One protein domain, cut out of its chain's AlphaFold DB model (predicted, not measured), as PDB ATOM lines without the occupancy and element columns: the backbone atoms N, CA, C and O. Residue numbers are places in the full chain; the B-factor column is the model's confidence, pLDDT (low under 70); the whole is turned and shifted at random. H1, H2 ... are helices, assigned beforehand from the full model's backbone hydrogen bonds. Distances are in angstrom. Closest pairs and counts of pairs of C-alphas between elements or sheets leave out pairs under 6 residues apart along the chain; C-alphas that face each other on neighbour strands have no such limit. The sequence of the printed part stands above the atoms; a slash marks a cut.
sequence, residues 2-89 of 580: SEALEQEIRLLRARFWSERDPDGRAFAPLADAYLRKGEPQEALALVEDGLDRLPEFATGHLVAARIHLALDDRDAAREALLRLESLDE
ATOM      1  N   SER A   2     -31.758  39.529  -1.856       82.94
ATOM      2  CA  SER A   2     -31.272  39.930  -3.177       82.94
ATOM      3  C   SER A   2     -30.633  38.726  -3.869       82.94
ATOM      4  O   SER A   2     -29.832  38.016  -3.267       82.94
ATOM      5  N   GLU A   3     -30.942  38.518  -5.149       87.06
ATOM      6  CA  GLU A   3     -30.287  37.491  -5.976       87.06
ATOM      7  C   GLU A   3     -28.754  37.652  -5.979       87.06
ATOM      8  O   GLU A   3     -28.023  36.680  -6.152       87.06
ATOM      9  N   ALA A   4     -28.265  38.875  -5.745       89.44
ATOM     10  CA  ALA A   4     -26.849  39.190  -5.585       89.44
ATOM     11  C   ALA A   4     -26.221  38.524  -4.348       89.44
ATOM     12  O   ALA A   4     -25.145  37.949  -4.464       89.44
ATOM     13  N   LEU A   5     -26.896  38.533  -3.190       88.38
ATOM     14  CA  LEU A   5     -26.384  37.899  -1.969       88.38
ATOM     15  C   LEU A   5     -26.339  36.372  -2.111       88.38
ATOM     16  O   LEU A   5     -25.403  35.720  -1.665       88.38
ATOM     17  N   GLU A   6     -27.328  35.780  -2.777       89.81
ATOM     18  CA  GLU A   6     -27.333  34.338  -3.045       89.81
ATOM     19  C   GLU A   6     -26.222  33.927  -4.021       89.81
ATOM     20  O   GLU A   6     -25.606  32.869  -3.862       89.81
ATOM     21  N   GLN A   7     -25.941  34.766  -5.022       91.06
ATOM     22  CA  GLN A   7     -24.798  34.583  -5.916       91.06
ATOM     23  C   GLN A   7     -23.473  34.721  -5.162       91.06
ATOM     24  O   GLN A   7     -22.598  33.876  -5.337       91.06
ATOM     25  N   GLU A   8     -23.350  35.724  -4.293       90.38
ATOM     26  CA  GLU A   8     -22.186  35.934  -3.428       90.38
ATOM     27  C   GLU A   8     -21.922  34.700  -2.553       90.38
ATOM     28  O   GLU A   8     -20.833  34.133  -2.601       90.38
ATOM     29  N   ILE A   9     -22.941  34.196  -1.849       90.94
ATOM     30  CA  ILE A   9     -22.838  32.982  -1.024       90.94
ATOM     31  C   ILE A   9     -22.429  31.773  -1.868       90.94
ATOM     32  O   ILE A   9     -21.590  30.979  -1.444       90.94
ATOM     33  N   ARG A  10     -22.979  31.621  -3.079       90.69
ATOM     34  CA  ARG A  10     -22.610  30.522  -3.983       90.69
ATOM     35  C   ARG A  10     -21.132  30.588  -4.377       90.69
ATOM     36  O   ARG A  10     -20.463  29.557  -4.364       90.69
ATOM     37  N   LEU A  11     -20.632  31.774  -4.722       89.81
ATOM     38  CA  LEU A  11     -19.231  31.987  -5.088       89.81
ATOM     39  C   LEU A  11     -18.301  31.745  -3.897       89.81
ATOM     40  O   LEU A  11     -17.311  31.026  -4.027       89.81
ATOM     41  N   LEU A  12     -18.650  32.287  -2.729       87.94
ATOM     42  CA  LEU A  12     -17.886  32.108  -1.499       87.94
ATOM     43  C   LEU A  12     -17.853  30.639  -1.071       87.94
ATOM     44  O   LEU A  12     -16.786  30.135  -0.747       87.94
ATOM     45  N   ARG A  13     -18.969  29.909  -1.173       86.50
ATOM     46  CA  ARG A  13     -19.019  28.465  -0.895       86.50
ATOM     47  C   ARG A  13     -18.192  27.643  -1.889       86.50
ATOM     48  O   ARG A  13     -17.604  26.648  -1.495       86.50
ATOM     49  N   ALA A  14     -18.131  28.039  -3.161       85.38
ATOM     50  CA  ALA A  14     -17.280  27.368  -4.147       85.38
ATOM     51  C   ALA A  14     -15.781  27.607  -3.896       85.38
ATOM     52  O   ALA A  14     -14.946  26.797  -4.296       85.38
ATOM     53  N   ARG A  15     -15.442  28.732  -3.257       83.69
ATOM     54  CA  ARG A  15     -14.076  29.084  -2.864       83.69
ATOM     55  C   ARG A  15     -13.670  28.462  -1.530       83.69
ATOM     56  O   ARG A  15     -12.511  28.098  -1.361       83.69
ATOM     57  N   PHE A  16     -14.616  28.370  -0.607       78.75
ATOM     58  CA  PHE A  16     -14.452  27.808   0.722       78.75
ATOM     59  C   PHE A  16     -13.878  26.387   0.641       78.75
ATOM     60  O   PHE A  16     -14.491  25.497   0.056       78.75
ATOM     61  N   TRP A  17     -12.662  26.215   1.170       65.69
ATOM     62  CA  TRP A  17     -11.874  24.972   1.112       65.69
ATOM     63  C   TRP A  17     -11.619  24.407  -0.291       65.69
ATOM     64  O   TRP A  17     -11.453  23.201  -0.478       65.69
ATOM     65  N   SER A  18     -11.559  25.282  -1.291       74.62
ATOM     66  CA  SER A  18     -10.997  24.955  -2.598       74.62
ATOM     67  C   SER A  18      -9.471  25.109  -2.574       74.62
ATOM     68  O   SER A  18      -8.924  25.798  -1.717       74.62
ATOM     69  N   GLU A  19      -8.774  24.580  -3.583       66.50
ATOM     70  CA  GLU A  19      -7.349  24.872  -3.845       66.50
ATOM     71  C   GLU A  19      -7.058  26.388  -3.946       66.50
ATOM     72  O   GLU A  19      -5.923  26.828  -3.806       66.50
ATOM     73  N   ARG A  20      -8.103  27.196  -4.172       61.25
ATOM     74  CA  ARG A  20      -8.079  28.667  -4.198       61.25
ATOM     75  C   ARG A  20      -8.095  29.345  -2.819       61.25
ATOM     76  O   ARG A  20      -8.059  30.574  -2.757       61.25
ATOM     77  N   ASP A  21      -8.187  28.579  -1.738       72.75
ATOM     78  CA  ASP A  21      -8.086  29.054  -0.357       72.75
ATOM     79  C   ASP A  21      -7.167  28.121   0.452       72.75
ATOM     80  O   ASP A  21      -7.643  27.365   1.301       72.75
ATOM     81  N   PRO A  22      -5.850  28.134   0.168       67.50
ATOM     82  CA  PRO A  22      -4.888  27.253   0.832       67.50
ATOM     83  C   PRO A  22      -4.821  27.497   2.344       67.50
ATOM     84  O   PRO A  22      -4.565  26.566   3.104       67.50
ATOM     85  N   ASP A  23      -5.107  28.728   2.774       74.12
ATOM     86  CA  ASP A  23      -5.114  29.114   4.181       74.12
ATOM     87  C   ASP A  23      -6.462  28.856   4.862       74.12
ATOM     88  O   ASP A  23      -6.543  28.969   6.077       74.12
ATOM     89  N   GLY A  24      -7.526  28.535   4.116       79.88
ATOM     90  CA  GLY A  24      -8.857  28.282   4.669       79.88
ATOM     91  C   GLY A  24      -9.557  29.516   5.251       79.88
ATOM     92  O   GLY A  24     -10.440  29.352   6.086       79.88
ATOM     93  N   ARG A  25      -9.178  30.743   4.860       85.56
ATOM     94  CA  ARG A  25      -9.665  32.013   5.446       85.56
ATOM     95  C   ARG A  25     -10.998  32.495   4.870       85.56
ATOM     96  O   ARG A  25     -11.583  33.446   5.391       85.56
ATOM     97  N   ALA A  26     -11.513  31.855   3.818       87.62
ATOM     98  CA  ALA A  26     -12.768  32.243   3.171       87.62
ATOM     99  C   ALA A  26     -14.016  32.026   4.050       87.62
ATOM    100  O   ALA A  26     -15.103  32.480   3.691       87.62
ATOM    101  N   PHE A  27     -13.878  31.372   5.208       91.31
ATOM    102  CA  PHE A  27     -14.980  31.144   6.142       91.31
ATOM    103  C   PHE A  27     -15.575  32.443   6.703       91.31
ATOM    104  O   PHE A  27     -16.791  32.551   6.804       91.31
ATOM    105  N   ALA A  28     -14.753  33.452   7.015       92.44
ATOM    106  CA  ALA A  28     -15.230  34.707   7.601       92.44
ATOM    107  C   ALA A  28     -16.146  35.518   6.662       92.44
ATOM    108  O   ALA A  28     -17.242  35.880   7.094       92.44
ATOM    109  N   PRO A  29     -15.784  35.786   5.388       92.19
ATOM    110  CA  PRO A  29     -16.705  36.458   4.469       92.19
ATOM    111  C   PRO A  29     -17.944  35.607   4.155       92.19
ATOM    112  O   PRO A  29     -19.033  36.157   4.004       92.19
ATOM    113  N   LEU A  30     -17.816  34.275   4.101       93.06
ATOM    114  CA  LEU A  30     -18.966  33.387   3.910       93.06
ATOM    115  C   LEU A  30     -19.936  33.457   5.101       93.06
ATOM    116  O   LEU A  30     -21.144  33.546   4.899       93.06
ATOM    117  N   ALA A  31     -19.424  33.477   6.329       94.50
ATOM    118  CA  ALA A  31     -20.230  33.605   7.533       94.50
ATOM    119  C   ALA A  31     -20.899  34.976   7.666       94.50
ATOM    120  O   ALA A  31     -22.074  35.045   8.019       94.50
ATOM    121  N   ASP A  32     -20.209  36.064   7.313       94.44
ATOM    122  CA  ASP A  32     -20.833  37.391   7.239       94.44
ATOM    123  C   ASP A  32     -21.967  37.422   6.198       94.44
ATOM    124  O   ASP A  32     -23.026  38.004   6.443       94.44
ATOM    125  N   ALA A  33     -21.798  36.741   5.059       94.06
ATOM    126  CA  ALA A  33     -22.854  36.615   4.061       94.06
ATOM    127  C   ALA A  33     -24.063  35.813   4.585       94.06
ATOM    128  O   ALA A  33     -25.204  36.213   4.343       94.06
ATOM    129  N   TYR A  34     -23.846  34.736   5.352       93.38
ATOM    130  CA  TYR A  34     -24.921  34.005   6.045       93.38
ATOM    131  C   TYR A  34     -25.618  34.853   7.117       93.38
ATOM    132  O   TYR A  34     -26.846  34.848   7.209       93.38
ATOM    133  N   LEU A  35     -24.866  35.669   7.858       94.44
ATOM    134  CA  LEU A  35     -25.429  36.614   8.820       94.44
ATOM    135  C   LEU A  35     -26.337  37.642   8.124       94.44
ATOM    136  O   LEU A  35     -27.475  37.850   8.542       94.44
ATOM    137  N   ARG A  36     -25.885  38.221   7.001       93.44
ATOM    138  CA  ARG A  36     -26.707  39.100   6.143       93.44
ATOM    139  C   ARG A  36     -27.911  38.377   5.540       93.44
ATOM    140  O   ARG A  36     -28.904  39.024   5.203       93.44
ATOM    141  N   LYS A  37     -27.836  37.049   5.401       93.50
ATOM    142  CA  LYS A  37     -28.942  36.215   4.931       93.50
ATOM    143  C   LYS A  37     -30.053  36.050   5.977       93.50
ATOM    144  O   LYS A  37     -31.184  35.742   5.609       93.50
ATOM    145  N   GLY A  38     -29.753  36.305   7.251       93.69
ATOM    146  CA  GLY A  38     -30.653  36.027   8.369       93.69
ATOM    147  C   GLY A  38     -30.568  34.580   8.860       93.69
ATOM    148  O   GLY A  38     -31.505  34.106   9.490       93.69
ATOM    149  N   GLU A  39     -29.456  33.898   8.575       94.44
ATOM    150  CA  GLU A  39     -29.138  32.534   9.020       94.44
ATOM    151  C   GLU A  39     -27.970  32.585  10.034       94.44
ATOM    152  O   GLU A  39     -26.838  32.215   9.705       94.44
ATOM    153  N   PRO A  40     -28.179  33.135  11.252       94.38
ATOM    154  CA  PRO A  40     -27.097  33.331  12.215       94.38
ATOM    155  C   PRO A  40     -26.602  32.014  12.832       94.38
ATOM    156  O   PRO A  40     -25.438  31.937  13.212       94.38
ATOM    157  N   GLN A  41     -27.433  30.967  12.901       94.62
ATOM    158  CA  GLN A  41     -27.024  29.653  13.411       94.62
ATOM    159  C   GLN A  41     -26.062  28.946  12.448       94.62
ATOM    160  O   GLN A  41     -25.038  28.413  12.871       94.62
ATOM    161  N   GLU A  42     -26.347  28.977  11.145       92.81
ATOM    162  CA  GLU A  42     -25.452  28.449  10.118       92.81
ATOM    163  C   GLU A  42     -24.145  29.246  10.050       92.81
ATOM    164  O   GLU A  42     -23.073  28.662   9.879       92.81
ATOM    165  N   ALA A  43     -24.220  30.572  10.215       95.31
ATOM    166  CA  ALA A  43     -23.040  31.426  10.302       95.31
ATOM    167  C   ALA A  43     -22.165  31.067  11.515       95.31
ATOM    168  O   ALA A  43     -20.943  31.018  11.379       95.31
ATOM    169  N   LEU A  44     -22.776  30.787  12.674       95.94
ATOM    170  CA  LEU A  44     -22.060  30.408  13.892       95.94
ATOM    171  C   LEU A  44     -21.279  29.107  13.695       95.94
ATOM    172  O   LEU A  44     -20.064  29.105  13.868       95.94
ATOM    173  N   ALA A  45     -21.948  28.044  13.236       94.19
ATOM    174  CA  ALA A  45     -21.308  26.746  13.012       94.19
ATOM    175  C   ALA A  45     -20.123  26.837  12.034       94.19
ATOM    176  O   ALA A  45     -19.104  26.169  12.195       94.19
ATOM    177  N   LEU A  46     -20.250  27.691  11.014       93.38
ATOM    178  CA  LEU A  46     -19.194  27.937  10.039       93.38
ATOM    179  C   LEU A  46     -17.991  28.680  10.640       93.38
ATOM    180  O   LEU A  46     -16.847  28.390  10.287       93.38
ATOM    181  N   VAL A  47     -18.236  29.664  11.507       94.50
ATOM    182  CA  VAL A  47     -17.172  30.443  12.154       94.50
ATOM    183  C   VAL A  47     -16.467  29.645  13.233       94.50
ATOM    184  O   VAL A  47     -15.249  29.748  13.323       94.50
ATOM    185  N   GLU A  48     -17.190  28.829  13.994       94.25
ATOM    186  CA  GLU A  48     -16.609  27.928  14.991       94.25
ATOM    187  C   GLU A  48     -15.642  26.937  14.335       94.25
ATOM    188  O   GLU A  48     -14.470  26.910  14.697       94.25
ATOM    189  N   ASP A  49     -16.062  26.225  13.281       91.25
ATOM    190  CA  ASP A  49     -15.168  25.295  12.571       91.25
ATOM    191  C   ASP A  49     -13.982  26.014  11.893       91.25
ATOM    192  O   ASP A  49     -12.870  25.483  11.827       91.25
ATOM    193  N   GLY A  50     -14.179  27.250  11.424       91.38
ATOM    194  CA  GLY A  50     -13.099  28.078  10.890       91.38
ATOM    195  C   GLY A  50     -12.081  28.507  11.954       91.38
ATOM    196  O   GLY A  50     -10.872  28.431  11.722       91.38
ATOM    197  N   LEU A  51     -12.551  28.925  13.130       92.81
ATOM    198  CA  LEU A  51     -11.715  29.370  14.248       92.81
ATOM    199  C   LEU A  51     -11.051  28.212  14.998       92.81
ATOM    200  O   LEU A  51      -9.942  28.389  15.495       92.81
ATOM    201  N   ASP A  52     -11.653  27.021  15.015       92.12
ATOM    202  CA  ASP A  52     -11.026  25.803  15.543       92.12
ATOM    203  C   ASP A  52      -9.732  25.467  14.791       92.12
ATOM    204  O   ASP A  52      -8.749  25.000  15.372       92.12
ATOM    205  N   ARG A  53      -9.711  25.737  13.481       88.06
ATOM    206  CA  ARG A  53      -8.538  25.524  12.620       88.06
ATOM    207  C   ARG A  53      -7.600  26.722  12.608       88.06
ATOM    208  O   ARG A  53      -6.387  26.538  12.519       88.06
ATOM    209  N   LEU A  54      -8.147  27.933  12.697       89.56
ATOM    210  CA  LEU A  54      -7.403  29.191  12.689       89.56
ATOM    211  C   LEU A  54      -7.714  30.043  13.933       89.56
ATOM    212  O   LEU A  54      -8.391  31.071  13.823       89.56
ATOM    213  N   PRO A  55      -7.168  29.689  15.112       92.06
ATOM    214  CA  PRO A  55      -7.499  30.383  16.357       92.06
ATOM    215  C   PRO A  55      -7.046  31.846  16.397       92.06
ATOM    216  O   PRO A  55      -7.628  32.655  17.116       92.06
ATOM    217  N   GLU A  56      -6.008  32.203  15.638       90.94
ATOM    218  CA  GLU A  56      -5.403  33.544  15.623       90.94
ATOM    219  C   GLU A  56      -5.957  34.441  14.502       90.94
ATOM    220  O   GLU A  56      -5.397  35.490  14.184       90.94
ATOM    221  N   PHE A  57      -7.070  34.052  13.871       93.00
ATOM    222  CA  PHE A  57      -7.645  34.829  12.781       93.00
ATOM    223  C   PHE A  57      -8.550  35.959  13.289       93.00
ATOM    224  O   PHE A  57      -9.738  35.771  13.552       93.00
ATOM    225  N   ALA A  58      -7.987  37.168  13.369       92.50
ATOM    226  CA  ALA A  58      -8.660  38.379  13.845       92.50
ATOM    227  C   ALA A  58     -10.014  38.646  13.150       92.50
ATOM    228  O   ALA A  58     -11.039  38.837  13.806       92.50
ATOM    229  N   THR A  59     -10.066  38.597  11.815       92.44
ATOM    230  CA  THR A  59     -11.321  38.820  11.074       92.44
ATOM    231  C   THR A  59     -12.390  37.774  11.410       92.44
ATOM    232  O   THR A  59     -13.570  38.111  11.446       92.44
ATOM    233  N   GLY A  60     -11.997  36.532  11.706       94.12
ATOM    234  CA  GLY A  60     -12.916  35.483  12.153       94.12
ATOM    235  C   GLY A  60     -13.563  35.826  13.494       94.12
ATOM    236  O   GLY A  60     -14.784  35.769  13.604       94.12
ATOM    237  N   HIS A  61     -12.775  36.288  14.470       95.81
ATOM    238  CA  HIS A  61     -13.285  36.737  15.776       95.81
ATOM    239  C   HIS A  61     -14.196  37.967  15.674       95.81
ATOM    240  O   HIS A  61     -15.180  38.070  16.405       95.81
ATOM    241  N   LEU A  62     -13.937  38.880  14.730       96.19
ATOM    242  CA  LEU A  62     -14.836  40.012  14.467       96.19
ATOM    243  C   LEU A  62     -16.207  39.544  13.961       96.19
ATOM    244  O   LEU A  62     -17.240  40.058  14.393       96.19
ATOM    245  N   VAL A  63     -16.224  38.589  13.028       96.00
ATOM    246  CA  VAL A  63     -17.471  38.027  12.495       96.00
ATOM    247  C   VAL A  63     -18.184  37.197  13.568       96.00
ATOM    248  O   VAL A  63     -19.393  37.353  13.714       96.00
ATOM    249  N   ALA A  64     -17.454  36.424  14.382       96.38
ATOM    250  CA  ALA A  64     -17.999  35.709  15.539       96.38
ATOM    251  C   ALA A  64     -18.739  36.659  16.490       96.38
ATOM    252  O   ALA A  64     -19.904  36.435  16.805       96.38
ATOM    253  N   ALA A  65     -18.109  37.776  16.872       96.38
ATOM    254  CA  ALA A  65     -18.735  38.772  17.738       96.38
ATOM    255  C   ALA A  65     -20.045  39.318  17.149       96.38
ATOM    256  O   ALA A  65     -21.047  39.427  17.849       96.38
ATOM    257  N   ARG A  66     -20.070  39.616  15.843       96.12
ATOM    258  CA  ARG A  66     -21.282  40.095  15.155       96.12
ATOM    259  C   ARG A  66     -22.384  39.035  15.097       96.12
ATOM    260  O   ARG A  66     -23.554  39.387  15.219       96.12
ATOM    261  N   ILE A  67     -22.026  37.765  14.919       96.81
ATOM    262  CA  ILE A  67     -22.979  36.648  14.936       96.81
ATOM    263  C   ILE A  67     -23.570  36.474  16.336       96.81
ATOM    264  O   ILE A  67     -24.788  36.398  16.465       96.81
ATOM    265  N   HIS A  68     -22.741  36.483  17.381       96.31
ATOM    266  CA  HIS A  68     -23.211  36.379  18.763       96.31
ATOM    267  C   HIS A  68     -24.134  37.539  19.151       96.31
ATOM    268  O   HIS A  68     -25.176  37.301  19.754       96.31
ATOM    269  N   LEU A  69     -23.841  38.769  18.713       95.19
ATOM    270  CA  LEU A  69     -24.757  39.902  18.904       95.19
ATOM    271  C   LEU A  69     -26.095  39.713  18.179       95.19
ATOM    272  O   LEU A  69     -27.135  40.068  18.721       95.19
ATOM    273  N   ALA A  70     -26.103  39.118  16.983       94.81
ATOM    274  CA  ALA A  70     -27.350  38.797  16.287       94.81
ATOM    275  C   ALA A  70     -28.148  37.661  16.954       94.81
ATOM    276  O   ALA A  70     -29.358  37.567  16.755       94.81
ATOM    277  N   LEU A  71     -27.479  36.808  17.734       94.94
ATOM    278  CA  LEU A  71     -28.081  35.758  18.559       94.94
ATOM    279  C   LEU A  71     -28.455  36.237  19.973       94.94
ATOM    280  O   LEU A  71     -28.950  35.431  20.756       94.94
ATOM    281  N   ASP A  72     -28.239  37.520  20.288       94.38
ATOM    282  CA  ASP A  72     -28.420  38.122  21.619       94.38
ATOM    283  C   ASP A  72     -27.500  37.528  22.714       94.38
ATOM    284  O   ASP A  72     -27.706  37.727  23.910       94.38
ATOM    285  N   ASP A  73     -26.428  36.831  22.319       95.06
ATOM    286  CA  ASP A  73     -25.417  36.288  23.229       95.06
ATOM    287  C   ASP A  73     -24.290  37.305  23.454       95.06
ATOM    288  O   ASP A  73     -23.216  37.273  22.841       95.06
ATOM    289  N   ARG A  74     -24.552  38.270  24.338       93.94
ATOM    290  CA  ARG A  74     -23.602  39.357  24.613       93.94
ATOM    291  C   ARG A  74     -22.320  38.898  25.302       93.94
ATOM    292  O   ARG A  74     -21.285  39.544  25.134       93.94
ATOM    293  N   ASP A  75     -22.369  37.815  26.070       94.75
ATOM    294  CA  ASP A  75     -21.198  37.327  26.793       94.75
ATOM    295  C   ASP A  75     -20.205  36.670  25.834       94.75
ATOM    296  O   ASP A  75     -19.024  37.036  25.842       94.75
ATOM    297  N   ALA A  76     -20.689  35.815  24.926       94.62
ATOM    298  CA  ALA A  76     -19.857  35.242  23.873       94.62
ATOM    299  C   ALA A  76     -19.333  36.317  22.903       94.62
ATOM    300  O   ALA A  76     -18.163  36.294  22.509       94.62
ATOM    301  N   ALA A  77     -20.148  37.328  22.574       95.56
ATOM    302  CA  ALA A  77     -19.699  38.459  21.761       95.56
ATOM    303  C   ALA A  77     -18.529  39.218  22.410       95.56
ATOM    304  O   ALA A  77     -17.563  39.588  21.733       95.56
ATOM    305  N   ARG A  78     -18.590  39.427  23.731       95.25
ATOM    306  CA  ARG A  78     -17.524  40.087  24.491       95.25
ATOM    307  C   ARG A  78     -16.248  39.247  24.503       95.25
ATOM    308  O   ARG A  78     -15.169  39.807  24.330       95.25
ATOM    309  N   GLU A  79     -16.353  37.929  24.653       95.88
ATOM    310  CA  GLU A  79     -15.198  37.025  24.583       95.88
ATOM    311  C   GLU A  79     -14.520  37.067  23.206       95.88
ATOM    312  O   GLU A  79     -13.302  37.250  23.124       95.88
ATOM    313  N   ALA A  80     -15.298  36.995  22.124       94.75
ATOM    314  CA  ALA A  80     -14.779  37.104  20.763       94.75
ATOM    315  C   ALA A  80     -14.068  38.451  20.521       94.75
ATOM    316  O   ALA A  80     -12.984  38.499  19.936       94.75
ATOM    317  N   LEU A  81     -14.613  39.556  21.042       95.38
ATOM    318  CA  LEU A  81     -13.973  40.875  20.969       95.38
ATOM    319  C   LEU A  81     -12.694  40.988  21.808       95.38
ATOM    320  O   LEU A  81     -11.770  41.694  21.404       95.38
ATOM    321  N   LEU A  82     -12.618  40.309  22.955       94.81
ATOM    322  CA  LEU A  82     -11.400  40.245  23.771       94.81
ATOM    323  C   LEU A  82     -10.303  39.445  23.061       94.81
ATOM    324  O   LEU A  82      -9.143  39.860  23.046       94.81
ATOM    325  N   ARG A  83     -10.664  38.321  22.428       94.81
ATOM    326  CA  ARG A  83      -9.745  37.554  21.577       94.81
ATOM    327  C   ARG A  83      -9.234  38.402  20.422       94.81
ATOM    328  O   ARG A  83      -8.026  38.464  20.210       94.81
ATOM    329  N   LEU A  84     -10.126  39.111  19.737       95.38
ATOM    330  CA  LEU A  84      -9.764  40.024  18.661       95.38
ATOM    331  C   LEU A  84      -8.796  41.116  19.122       95.38
ATOM    332  O   LEU A  84      -7.780  41.328  18.478       95.38
ATOM    333  N   GLU A  85      -9.063  41.765  20.251       93.62
ATOM    334  CA  GLU A  85      -8.193  42.816  20.791       93.62
ATOM    335  C   GLU A  85      -6.795  42.303  21.153       93.62
ATOM    336  O   GLU A  85      -5.815  43.020  20.974       93.62
ATOM    337  N   SER A  86      -6.687  41.052  21.613       94.19
ATOM    338  CA  SER A  86      -5.382  40.435  21.877       94.19
ATOM    339  C   SER A  86      -4.549  40.205  20.610       94.19
ATOM    340  O   SER A  86      -3.326  40.119  20.698       94.19
ATOM    341  N   LEU A  87      -5.202  40.114  19.446       93.19
ATOM    342  CA  LEU A  87      -4.567  39.921  18.142       93.19
ATOM    343  C   LEU A  87      -4.316  41.259  17.431       93.19
ATOM    344  O   LEU A  87      -3.250  41.467  16.858       93.19
ATOM    345  N   ASP A  88      -5.301  42.157  17.466       91.44
ATOM    346  CA  ASP A  88      -5.304  43.453  16.793       91.44
ATOM    347  C   ASP A  88      -6.071  44.498  17.626       91.44
ATOM    348  O   ASP A  88      -7.285  44.683  17.499       91.44
ATOM    349  N   GLU A  89      -5.340  45.229  18.471       89.75
ATOM    350  CA  GLU A  89      -5.879  46.343  19.270       89.75
ATOM    351  C   GLU A  89      -6.263  47.566  18.404       89.75
ATOM    352  O   GLU A  89      -6.986  48.466  18.842       89.75
TER     353      GLU A  89
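AT A GLANCE: This is residues 2 to 89 of the 580 residues of the protein "Tetratricopeptide repeat protein" of Gemmatimonadales bacterium (UniProt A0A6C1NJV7). Five helices line up side by side, the chain folding back at each turn: H2, H3 and H4 make a triangular bundle in the middle, H1 packs on H2 at one side and H5 packs on H4 at the far side. The printed part has 88 residues, with five named helices in the order H1 to H5 and no named strand, and the class is all helix. It is compact, with a radius of gyration of the C-alphas of 12.7 A, and spans 33 by 28 by 20 A.

IN THESE COORDINATES: H3, residues 40 to 53, and H5, residues 74 to 87, are the longest, each 20.1 A from first to last C-alpha. H4 covers residues 58 to 70, 18.9 A, H2 residues 27 to 37, 14.9 A, and H1 residues 3 to 15, 18.5 A. C-alpha 3 is at (-30.287, 37.491, -5.976), C-alpha 40 at (-27.097, 33.331, 12.215) and C-alpha 87 at (-4.567, 39.921, 18.142).

HOW THE PARTS SIT: H2, H3 and H4 form an up and down bundle, each helix running against the one before. H3 and H2 form a hairpin, opposite ways at a shallow tilt of 6 degrees; their closest C-alphas, of Ala 43 and Ala 31, are 4.5 A apart. H3 and H4 form another at 27 degrees, closest at the C-alphas of Pro 40 and Ile 67, 5.9 A. H2 and H4 touch and run the same way at 23 degrees, closest at the C-alphas of Ala 28 and Gly 60, 5.2 A. H4 and H5 form a hairpin at 12 degrees, with the C-alphas of Ala 65 and Ala 77 closest, 4.1 A. H1 and H2 form one at 22 degrees, with those of Leu 12 and Leu 30 closest, 5.7 A. H1 and H5 are apart. Every O i to N i+4 pair is within hydrogen-bond range in H1, H2, H4 and H5, and 9 of 10 in H3.

THE WHOLE: The C-alphas farthest apart, of Glu 3 and Ser 86, are 37.5 A apart. The printed part has no cut. The link from H1 to H2, 11 residues, is long; the other three are tight. The mean pLDDT of the printed part is 90.5, with residues 17, 19 to 20 and 22 under 70.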